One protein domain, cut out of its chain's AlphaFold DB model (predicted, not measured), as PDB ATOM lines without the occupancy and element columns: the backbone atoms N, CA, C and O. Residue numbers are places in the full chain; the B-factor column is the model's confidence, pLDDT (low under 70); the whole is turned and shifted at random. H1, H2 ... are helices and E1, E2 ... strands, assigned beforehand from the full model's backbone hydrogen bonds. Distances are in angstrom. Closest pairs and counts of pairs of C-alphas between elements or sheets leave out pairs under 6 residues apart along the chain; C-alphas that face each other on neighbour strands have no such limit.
ATOM      1  N   TYR A   5     -45.398  32.485  14.210       97.38
ATOM      2  CA  TYR A   5     -44.974  33.863  14.057       97.38
ATOM      3  C   TYR A   5     -43.642  34.049  14.763       97.38
ATOM      4  O   TYR A   5     -43.363  33.387  15.760       97.38
ATOM      5  N   ARG A   6     -42.836  34.945  14.213       97.81
ATOM      6  CA  ARG A   6     -41.642  35.493  14.828       97.81
ATOM      7  C   ARG A   6     -42.006  36.817  15.481       97.81
ATOM      8  O   ARG A   6     -42.609  37.659  14.811       97.81
ATOM      9  N   LEU A   7     -41.608  36.971  16.731       97.56
ATOM     10  CA  LEU A   7     -41.661  38.190  17.518       97.56
ATOM     11  C   LEU A   7     -40.219  38.549  17.878       97.56
ATOM     12  O   LEU A   7     -39.495  37.716  18.414       97.56
ATOM     13  N   ILE A   8     -39.790  39.758  17.535       96.75
ATOM     14  CA  ILE A   8     -38.461  40.252  17.903       96.75
ATOM     15  C   ILE A   8     -38.622  41.069  19.182       96.75
ATOM     16  O   ILE A   8     -39.488  41.941  19.216       96.75
ATOM     17  N   LEU A   9     -37.815  40.804  20.205       95.62
ATOM     18  CA  LEU A   9     -37.815  41.556  21.467       95.62
ATOM     19  C   LEU A   9     -36.384  41.934  21.847       95.62
ATOM     20  O   LEU A   9     -35.435  41.419  21.250       95.62
ATOM     21  N   ASP A  10     -36.236  42.833  22.818       93.44
ATOM     22  CA  ASP A  10     -34.918  43.203  23.333       93.44
ATOM     23  C   ASP A  10     -34.229  41.976  23.941       93.44
ATOM     24  O   ASP A  10     -34.863  41.138  24.591       93.44
ATOM     25  N   ASP A  11     -32.929  41.860  23.686       93.19
ATOM     26  CA  ASP A  11     -32.101  40.789  24.225       93.19
ATOM     27  C   ASP A  11     -31.458  41.227  25.542       93.19
ATOM     28  O   ASP A  11     -30.492  41.985  25.551       93.19
ATOM     29  N   TYR A  12     -32.008  40.734  26.649       90.81
ATOM     30  CA  TYR A  12     -31.540  41.024  28.007       90.81
ATOM     31  C   TYR A  12     -30.276  40.231  28.383       90.81
ATOM     32  O   TYR A  12     -29.750  40.405  29.474       90.81
ATOM     33  N   SER A  13     -29.806  39.330  27.515       88.19
ATOM     34  CA  SER A  13     -28.551  38.587  27.704       88.19
ATOM     35  C   SER A  13     -27.359  39.226  26.979       88.19
ATOM     36  O   SER A  13     -26.235  38.710  27.011       88.19
ATOM     37  N   ALA A  14     -27.594  40.340  26.286       87.62
ATOM     38  CA  ALA A  14     -26.614  40.977  25.433       87.62
ATOM     39  C   ALA A  14     -25.954  42.172  26.123       87.62
ATOM     40  O   ALA A  14     -26.630  43.123  26.478       87.62
ATOM     41  N   ALA A  15     -24.618  42.160  26.198       84.62
ATOM     42  CA  ALA A  15     -23.787  43.111  26.947       84.62
ATOM     43  C   ALA A  15     -24.378  44.526  27.124       84.62
ATOM     44  O   ALA A  15     -24.624  45.232  26.149       84.62
ATOM     45  N   SER A  16     -24.444  44.988  28.371       77.62
ATOM     46  CA  SER A  16     -25.142  46.195  28.844       77.62
ATOM     47  C   SER A  16     -24.768  47.523  28.180       77.62
ATOM     48  O   SER A  16     -25.503  48.501  28.298       77.62
ATOM     49  N   PHE A  17     -23.633  47.595  27.480       78.06
ATOM     50  CA  PHE A  17     -23.238  48.767  26.689       78.06
ATOM     51  C   PHE A  17     -23.710  48.699  25.225       78.06
ATOM     52  O   PHE A  17     -23.364  49.561  24.415       78.06
ATOM     53  N   THR A  18     -24.478  47.671  24.871       79.81
ATOM     54  CA  THR A  18     -25.053  47.435  23.550       79.81
ATOM     55  C   THR A  18     -26.556  47.218  23.657       79.81
ATOM     56  O   THR A  18     -27.087  46.921  24.721       79.81
ATOM     57  N   SER A  19     -27.258  47.382  22.541       80.81
ATOM     58  CA  SER A  19     -28.655  46.972  22.436       80.81
ATOM     59  C   SER A  19     -28.759  45.987  21.293       80.81
ATOM     60  O   SER A  19     -28.424  46.313  20.151       80.81
ATOM     61  N   PHE A  20     -29.202  44.779  21.613       89.81
ATOM     62  CA  PHE A  20     -29.435  43.720  20.647       89.81
ATOM     63  C   PHE A  20     -30.867  43.218  20.745       89.81
ATOM     64  O   PHE A  20     -31.634  43.578  21.636       89.81
ATOM     65  N   SER A  21     -31.235  42.421  19.755       92.31
ATOM     66  CA  SER A  21     -32.565  41.855  19.638       92.31
ATOM     67  C   SER A  21     -32.472  40.345  19.566       92.31
ATOM     68  O   SER A  21     -31.522  39.800  18.997       92.31
ATOM     69  N   LYS A  22     -33.491  39.683  20.103       94.69
ATOM     70  CA  LYS A  22     -33.613  38.230  20.121       94.69
ATOM     71  C   LYS A  22     -34.882  37.808  19.390       94.69
ATOM     72  O   LYS A  22     -35.938  38.436  19.502       94.69
ATOM     73  N   ASP A  23     -34.751  36.754  18.586       96.38
ATOM     74  CA  ASP A  23     -35.854  36.168  17.831       96.38
ATOM     75  C   ASP A  23     -36.600  35.152  18.710       96.38
ATOM     76  O   ASP A  23     -36.061  34.094  19.045       96.38
ATOM     77  N   TYR A  24     -37.871  35.433  18.991       97.88
ATOM     78  CA  TYR A  24     -38.798  34.509  19.635       97.88
ATOM     79  C   TYR A  24     -39.817  33.997  18.624       97.88
ATOM     80  O   TYR A  24     -40.241  34.715  17.715       97.88
ATOM     81  N   PHE A  25     -40.241  32.747  18.772       98.19
ATOM     82  CA  PHE A  25     -41.224  32.133  17.891       98.19
ATOM     83  C   PHE A  25     -42.355  31.485  18.675       98.19
ATOM     84  O   PHE A  25     -42.150  30.876  19.714       98.19
ATOM     85  N   GLY A  26     -43.566  31.547  18.141       97.56
ATOM     86  CA  GLY A  26     -44.719  30.907  18.763       97.56
ATOM     87  C   GLY A  26     -45.928  30.915  17.850       97.56
ATOM     88  O   GLY A  26     -45.948  31.564  16.799       97.56
ATOM     89  N   LYS A  27     -46.956  30.168  18.227       96.81
ATOM     90  CA  LYS A  27     -48.297  30.359  17.681       96.81
ATOM     91  C   LYS A  27     -48.912  31.610  18.306       96.81
ATOM     92  O   LYS A  27     -48.423  32.146  19.295       96.81
ATOM     93  N   MET A  28     -50.032  32.056  17.739       95.25
ATOM     94  CA  MET A  28     -50.778  33.189  18.297       95.25
ATOM     95  C   MET A  28     -51.227  32.935  19.744       95.25
ATOM     96  O   MET A  28     -51.259  33.870  20.528       95.25
ATOM     97  N   GLU A  29     -51.539  31.687  20.100       95.56
ATOM     98  CA  GLU A  29     -51.903  31.283  21.468       95.56
ATOM     99  C   GLU A  29     -50.742  31.492  22.452       95.56
ATOM    100  O   GLU A  29     -50.939  32.086  23.508       95.56
ATOM    101  N   ASP A  30     -49.527  31.084  22.072       96.00
ATOM    102  CA  ASP A  30     -48.322  31.237  22.898       96.00
ATOM    103  C   ASP A  30     -47.996  32.727  23.113       96.00
ATOM    104  O   ASP A  30     -47.751  33.173  24.235       96.00
ATOM    105  N   ILE A  31     -48.083  33.518  22.036       97.00
ATOM    106  CA  ILE A  31     -47.889  34.976  22.068       97.00
ATOM    107  C   ILE A  31     -48.966  35.636  22.932       97.00
ATOM    108  O   ILE A  31     -48.646  36.447  23.794       97.00
ATOM    109  N   ALA A  32     -50.235  35.264  22.768       96.38
ATOM    110  CA  ALA A  32     -51.313  35.781  23.604       96.38
ATOM    111  C   ALA A  32     -51.089  35.461  25.088       96.38
ATOM    112  O   ALA A  32     -51.380  36.302  25.936       96.38
ATOM    113  N   GLY A  33     -50.535  34.284  25.394       96.75
ATOM    114  CA  GLY A  33     -50.111  33.917  26.742       96.75
ATOM    115  C   GLY A  33     -49.047  34.860  27.308       96.75
ATOM    116  O   GLY A  33     -49.162  35.254  28.465       96.75
ATOM    117  N   LEU A  34     -48.059  35.263  26.500       96.69
ATOM    118  CA  LEU A  34     -47.013  36.207  26.917       96.69
ATOM    119  C   LEU A  34     -47.615  37.573  27.251       96.69
ATOM    120  O   LEU A  34     -47.406  38.099  28.339       96.69
ATOM    121  N   PHE A  35     -48.420  38.121  26.338       96.25
ATOM    122  CA  PHE A  35     -49.062  39.421  26.540       96.25
ATOM    123  C   PHE A  35     -50.042  39.417  27.713       96.25
ATOM    124  O   PHE A  35     -50.149  40.410  28.428       96.25
ATOM    125  N   LYS A  36     -50.746  38.301  27.931       96.44
ATOM    126  CA  LYS A  36     -51.606  38.129  29.101       96.44
ATOM    127  C   LYS A  36     -50.788  38.190  30.393       96.44
ATOM    128  O   LYS A  36     -51.169  38.939  31.280       96.44
ATOM    129  N   ALA A  37     -49.678  37.455  30.468       95.62
ATOM    130  CA  ALA A  37     -48.832  37.422  31.657       95.62
ATOM    131  C   ALA A  37     -48.261  38.812  31.988       95.62
ATOM    132  O   ALA A  37     -48.457  39.292  33.097       95.62
ATOM    133  N   ILE A  38     -47.701  39.516  30.994       95.50
ATOM    134  CA  ILE A  38     -47.190  40.889  31.176       95.50
ATOM    135  C   ILE A  38     -48.300  41.850  31.631       95.50
ATOM    136  O   ILE A  38     -48.059  42.735  32.443       95.50
ATOM    137  N   ARG A  39     -49.522  41.704  31.104       94.12
ATOM    138  CA  ARG A  39     -50.661  42.548  31.490       94.12
ATOM    139  C   ARG A  39     -51.124  42.292  32.928       94.12
ATOM    140  O   ARG A  39     -51.636  43.213  33.553       94.12
ATOM    141  N   GLU A  40     -51.017  41.055  33.402       95.31
ATOM    142  CA  GLU A  40     -51.426  40.643  34.752       95.31
ATOM    143  C   GLU A  40     -50.346  40.926  35.813       95.31
ATOM    144  O   GLU A  40     -50.642  40.866  37.005       95.31
ATOM    145  N   ASP A  41     -49.121  41.266  35.400       94.38
ATOM    146  CA  ASP A  41     -48.043  41.684  36.296       94.38
ATOM    147  C   ASP A  41     -48.041  43.207  36.501       94.38
ATOM    148  O   ASP A  41     -47.434  43.978  35.750       94.38
ATOM    149  N   ASP A  42     -48.701  43.638  37.580       92.88
ATOM    150  CA  ASP A  42     -48.805  45.043  37.994       92.88
ATOM    151  C   ASP A  42     -47.441  45.745  38.157       92.88
ATOM    152  O   ASP A  42     -47.376  46.975  38.087       92.88
ATOM    153  N   SER A  43     -46.348  45.001  38.373       92.44
ATOM    154  CA  SER A  43     -45.015  45.581  38.577       92.44
ATOM    155  C   SER A  43     -44.353  46.059  37.282       92.44
ATOM    156  O   SER A  43     -43.495  46.944  37.329       92.44
ATOM    157  N   ILE A  44     -44.771  45.522  36.130       92.50
ATOM    158  CA  ILE A  44     -44.200  45.851  34.816       92.50
ATOM    159  C   ILE A  44     -45.238  46.318  33.794       92.50
ATOM    160  O   ILE A  44     -44.854  46.914  32.789       92.50
ATOM    161  N   ALA A  45     -46.534  46.081  34.023       91.25
ATOM    162  CA  ALA A  45     -47.587  46.355  33.046       91.25
ATOM    163  C   ALA A  45     -47.551  47.799  32.512       91.25
ATOM    164  O   ALA A  45     -47.770  48.021  31.319       91.25
ATOM    165  N   ASP A  46     -47.231  48.777  33.369       93.00
ATOM    166  CA  ASP A  46     -47.096  50.188  32.984       93.00
ATOM    167  C   ASP A  46     -45.962  50.413  31.972       93.00
ATOM    168  O   ASP A  46     -46.173  51.046  30.936       93.00
ATOM    169  N   SER A  47     -44.798  49.806  32.216       92.50
ATOM    170  CA  SER A  47     -43.614  49.878  31.350       92.50
ATOM    171  C   SER A  47     -43.847  49.277  29.959       92.50
ATOM    172  O   SER A  47     -43.148  49.630  29.014       92.50
ATOM    173  N   PHE A  48     -44.839  48.392  29.812       93.88
ATOM    174  CA  PHE A  48     -45.167  47.718  28.553       93.88
ATOM    175  C   PHE A  48     -46.431  48.259  27.859       93.88
ATOM    176  O   PHE A  48     -46.864  47.678  26.864       93.88
ATOM    177  N   LYS A  49     -47.026  49.373  28.310       93.00
ATOM    178  CA  LYS A  49     -48.273  49.929  27.729       93.00
ATOM    179  C   LYS A  49     -48.205  50.209  26.226       93.00
ATOM    180  O   LYS A  49     -49.143  49.879  25.492       93.00
ATOM    181  N   ASP A  50     -47.099  50.773  25.756       92.25
ATOM    182  CA  ASP A  50     -46.908  51.052  24.329       92.25
ATOM    183  C   ASP A  50     -46.835  49.744  23.532       92.25
ATOM    184  O   ASP A  50     -47.482  49.589  22.495       92.25
ATOM    185  N   PHE A  51     -46.132  48.748  24.072       93.38
ATOM    186  CA  PHE A  51     -46.022  47.426  23.467       93.38
ATOM    187  C   PHE A  51     -47.367  46.676  23.441       93.38
ATOM    188  O   PHE A  51     -47.713  46.045  22.439       93.38
ATOM    189  N   MET A  52     -48.177  46.808  24.497       94.50
ATOM    190  CA  MET A  52     -49.553  46.296  24.546       94.50
ATOM    191  C   MET A  52     -50.434  46.936  23.471       94.50
ATOM    192  O   MET A  52     -51.205  46.240  22.811       94.50
ATOM    193  N   SER A  53     -50.282  48.243  23.249       95.38
ATOM    194  CA  SER A  53     -51.042  48.972  22.229       95.38
ATOM    195  C   SER A  53     -50.732  48.457  20.818       95.38
ATOM    196  O   SER A  53     -51.646  48.258  20.016       95.38
ATOM    197  N   VAL A  54     -49.462  48.150  20.523       96.25
ATOM    198  CA  VAL A  54     -49.062  47.519  19.247       96.25
ATOM    199  C   VAL A  54     -49.725  46.148  19.075       96.25
ATOM    200  O   VAL A  54     -50.244  45.841  17.998       96.25
ATOM    201  N   TYR A  55     -49.764  45.336  20.133       96.19
ATOM    202  CA  TYR A  55     -50.434  44.036  20.105       96.19
ATOM    203  C   TYR A  55     -51.940  44.157  19.837       96.19
ATOM    204  O   TYR A  55     -52.483  43.427  19.004       96.19
ATOM    205  N   GLU A  56     -52.619  45.108  20.476       95.50
ATOM    206  CA  GLU A  56     -54.050  45.357  20.276       95.50
ATOM    207  C   GLU A  56     -54.364  45.837  18.853       95.50
ATOM    208  O   GLU A  56     -55.280  45.308  18.211       95.50
ATOM    209  N   LEU A  57     -53.557  46.755  18.309       96.69
ATOM    210  CA  LEU A  57     -53.657  47.176  16.910       96.69
ATOM    211  C   LEU A  57     -53.468  45.987  15.961       96.69
ATOM    212  O   LEU A  57     -54.281  45.784  15.050       96.69
ATOM    213  N   TYR A  58     -52.474  45.129  16.218       96.12
ATOM    214  CA  TYR A  58     -52.284  43.914  15.433       96.12
ATOM    215  C   TYR A  58     -53.514  43.001  15.476       96.12
ATOM    216  O   TYR A  58     -53.945  42.492  14.431       96.12
ATOM    217  N   LEU A  59     -54.104  42.775  16.654       93.69
ATOM    218  CA  LEU A  59     -55.307  41.950  16.808       93.69
ATOM    219  C   LEU A  59     -56.524  42.548  16.092       93.69
ATOM    220  O   LEU A  59     -57.274  41.797  15.468       93.69
ATOM    221  N   SER A  60     -56.672  43.877  16.101       94.75
ATOM    222  CA  SER A  60     -57.756  44.594  15.409       94.75
ATOM    223  C   SER A  60     -57.704  44.499  13.877       94.75
ATOM    224  O   SER A  60     -58.682  44.813  13.201       94.75
ATOM    225  N   GLY A  61     -56.590  44.012  13.319       93.62
ATOM    226  CA  GLY A  61     -56.452  43.707  11.896       93.62
ATOM    227  C   GLY A  61     -55.293  44.412  11.206       93.62
ATOM    228  O   GLY A  61     -54.971  44.039  10.075       93.62
ATOM    229  N   ASP A  62     -54.621  45.359  11.863       93.94
ATOM    230  CA  ASP A  62     -53.464  46.029  11.275       93.94
ATOM    231  C   ASP A  62     -52.226  45.120  11.307       93.94
ATOM    232  O   ASP A  62     -51.508  45.000  12.296       93.94
ATOM    233  N   LYS A  63     -51.970  44.431  10.193       92.19
ATOM    234  CA  LYS A  63     -50.835  43.504  10.056       92.19
ATOM    235  C   LYS A  63     -49.528  44.185   9.656       92.19
ATOM    236  O   LYS A  63     -48.556  43.477   9.394       92.19
ATOM    237  N   LYS A  64     -49.506  45.517   9.556       94.00
ATOM    238  CA  LYS A  64     -48.316  46.300   9.195       94.00
ATOM    239  C   LYS A  64     -47.721  47.056  10.378       94.00
ATOM    240  O   LYS A  64     -46.722  47.738  10.180       94.00
ATOM    241  N   VAL A  65     -48.300  46.916  11.570       96.44
ATOM    242  CA  VAL A  65     -47.763  47.543  12.778       96.44
ATOM    243  C   VAL A  65     -46.338  47.087  13.069       96.44
ATOM    244  O   VAL A  65     -45.942  45.938  12.828       96.44
ATOM    245  N   THR A  66     -45.584  48.029  13.603       96.94
ATOM    246  CA  THR A  66     -44.181  47.917  13.963       96.94
ATOM    247  C   THR A  66     -44.009  48.242  15.441       96.94
ATOM    248  O   THR A  66     -44.889  48.830  16.072       96.94
ATOM    249  N   HIS A  67     -42.869  47.858  16.001       96.31
ATOM    250  CA  HIS A  67     -42.433  48.313  17.317       96.31
ATOM    251  C   HIS A  67     -40.926  48.544  17.330       96.31
ATOM    252  O   HIS A  67     -40.208  48.113  16.427       96.31
ATOM    253  N   MET A  68     -40.460  49.251  18.356       94.25
ATOM    254  CA  MET A  68     -39.042  49.512  18.567       94.25
ATOM    255  C   MET A  68     -38.408  48.366  19.353       94.25
ATOM    256  O   MET A  68     -38.919  47.989  20.403       94.25
ATOM    257  N   VAL A  69     -37.288  47.849  18.854       92.25
ATOM    258  CA  VAL A  69     -36.412  46.898  19.550       92.25
ATOM    259  C   VAL A  69     -34.981  47.322  19.306       92.25
ATOM    260  O   VAL A  69     -34.611  47.530  18.151       92.25
ATOM    261  N   ALA A  70     -34.172  47.457  20.354       89.88
ATOM    262  CA  ALA A  70     -32.770  47.849  20.231       89.88
ATOM    263  C   ALA A  70     -32.550  49.063  19.298       89.88
ATOM    264  O   ALA A  70     -31.689  49.055  18.418       89.88
ATOM    265  N   TYR A  71     -33.380  50.102  19.459       88.00
ATOM    266  CA  TYR A  71     -33.401  51.319  18.629       88.00
ATOM    267  C   TYR A  71     -33.722  51.113  17.137       88.00
ATOM    268  O   TYR A  71     -33.503  52.016  16.328       88.00
ATOM    269  N   GLN A  72     -34.272  49.961  16.759       92.00
ATOM    270  CA  GLN A  72     -34.704  49.654  15.398       92.00
ATOM    271  C   GLN A  72     -36.212  49.439  15.341       92.00
ATOM    272  O   GLN A  72     -36.783  48.716  16.153       92.00
ATOM    273  N   GLU A  73     -36.850  50.038  14.341       95.50
ATOM    274  CA  GLU A  73     -38.251  49.773  14.036       95.50
ATOM    275  C   GLU A  73     -38.365  48.456  13.257       95.50
ATOM    276  O   GLU A  73     -37.800  48.304  12.169       95.50
ATOM    277  N   VAL A  74     -39.091  47.489  13.815       95.69
ATOM    278  CA  VAL A  74     -39.255  46.149  13.239       95.69
ATOM    279  C   VAL A  74     -40.733  45.781  13.105       95.69
ATOM    280  O   VAL A  74     -41.554  46.248  13.892       95.69
ATOM    281  N   PRO A  75     -41.117  44.930  12.132       96.38
ATOM    282  CA  PRO A  75     -42.480  44.411  12.062       96.38
ATOM    283  C   PRO A  75     -42.829  43.624  13.326       96.38
ATOM    284  O   PRO A  75     -42.050  42.759  13.733       96.38
ATOM    285  N   PHE A  76     -44.019  43.862  13.879       96.88
ATOM    286  CA  PHE A  76     -44.436  43.266  15.149       96.88
ATOM    287  C   PHE A  76     -44.449  41.734  15.118       96.88
ATOM    288  O   PHE A  76     -43.735  41.081  15.878       96.88
ATOM    289  N   LEU A  77     -45.222  41.149  14.196       96.62
ATOM    290  CA  LEU A  77     -45.255  39.705  13.981       96.62
ATOM    291  C   LEU A  77     -44.996  39.359  12.526       96.62
ATOM    292  O   LEU A  77     -45.721  39.765  11.617       96.62
ATOM    293  N   VAL A  78     -43.993  38.510  12.317       96.00
ATOM    294  CA  VAL A  78     -43.643  37.998  10.995       96.00
ATOM    295  C   VAL A  78     -44.026  36.526  10.893       96.00
ATOM    296  O   VAL A  78     -43.533  35.711  11.666       96.00
ATOM    297  N   PRO A  79     -44.867  36.128   9.930       95.81
ATOM    298  CA  PRO A  79     -45.166  34.724   9.694       95.81
ATOM    299  C   PRO A  79     -43.930  33.853   9.443       95.81
ATOM    300  O   PRO A  79     -43.145  34.124   8.536       95.81
ATOM    301  N   ALA A  80     -43.832  32.740  10.166       97.06
ATOM    302  CA  ALA A  80     -42.803  31.726   9.981       97.06
ATOM    303  C   ALA A  80     -43.413  30.422   9.445       97.06
ATOM    304  O   ALA A  80     -44.497  29.986   9.849       97.06
TER     305      ALA A  80
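What this domain is: This is residues 5 to 80 of the 209 residues of an uncharacterized protein of Oscillospiraceae bacterium (UniProt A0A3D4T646). A sheet of three strands, E2, E1 and E5, has the hairpin of E3 and E4 beside it near E1, and two helices, H1 and H2, stand side by side at one end of these strands, making a rough L with them. Residues 11 to 20, the loop between E1 and E2, lie at the other end. The printed part has 76 residues with two named helices and five named strands, in the order E1 E2 H1 H2 E3 E4 E5; both sheets, E2 - E1 - E5 and E3 - E4, are antiparallel, and the class is mixed. It is compact, with a radius of gyration of the C-alphas of 12.5 A and spans of 36, 30 and 19 A.

Where its parts are: E2, residues 21 to 27, is 19.6 A long; E1, residues 5 to 10, is 16.6 A and begins at C-alpha 5 (-44.974, 33.863, 14.057). E5, residues 77 to 80, ends at C-alpha 80 (-42.803, 31.726, 9.981). H1, residues 28 to 40, is 18.1 A; H2, residues 49 to 60, is 16.4 A. E3 is residues 66 to 69 and E4 residues 72 to 75.

How they stand to each other: The sheet E2 E1 E5 is only just strongly twisted, its C-alphas up to 4.1 A off the best plane. In the hairpin E1 and E2, N 7 and O 24 are 2.8 A apart; between E1 and E5, N 6 and O 78 are 2.7 A apart. H1 is on one face of this sheet, two layers, but stands up from it at 64 degrees. H1 and H2 are close but not clearly touching, the closest C-alphas, Phe 35 and Met 52, 7.2 A apart; they run opposite ways at a steep tilt of 36 degrees, only just past shallow. The closest C-alphas of H2 and E3, Val 54 and His 67, are 6.9 A apart, and those of E1 and E3, Asp 10 and Val 69, 5.5 A. In the hairpin E3 and E4, N 72 and O 69 are 2.8 A apart, and E4 runs on into E5 across a break of 1 residue, at 58 degrees. In H1 and H2 every O i to N i+4 pair is within hydrogen-bond range.

The domain as a whole: The C-alphas of Phe 17 and Gly 61, the two farthest apart, are 36.7 A apart. The printed part has no cut and no long link. Its mean pLDDT is 93.7, and no printed residue is under 70.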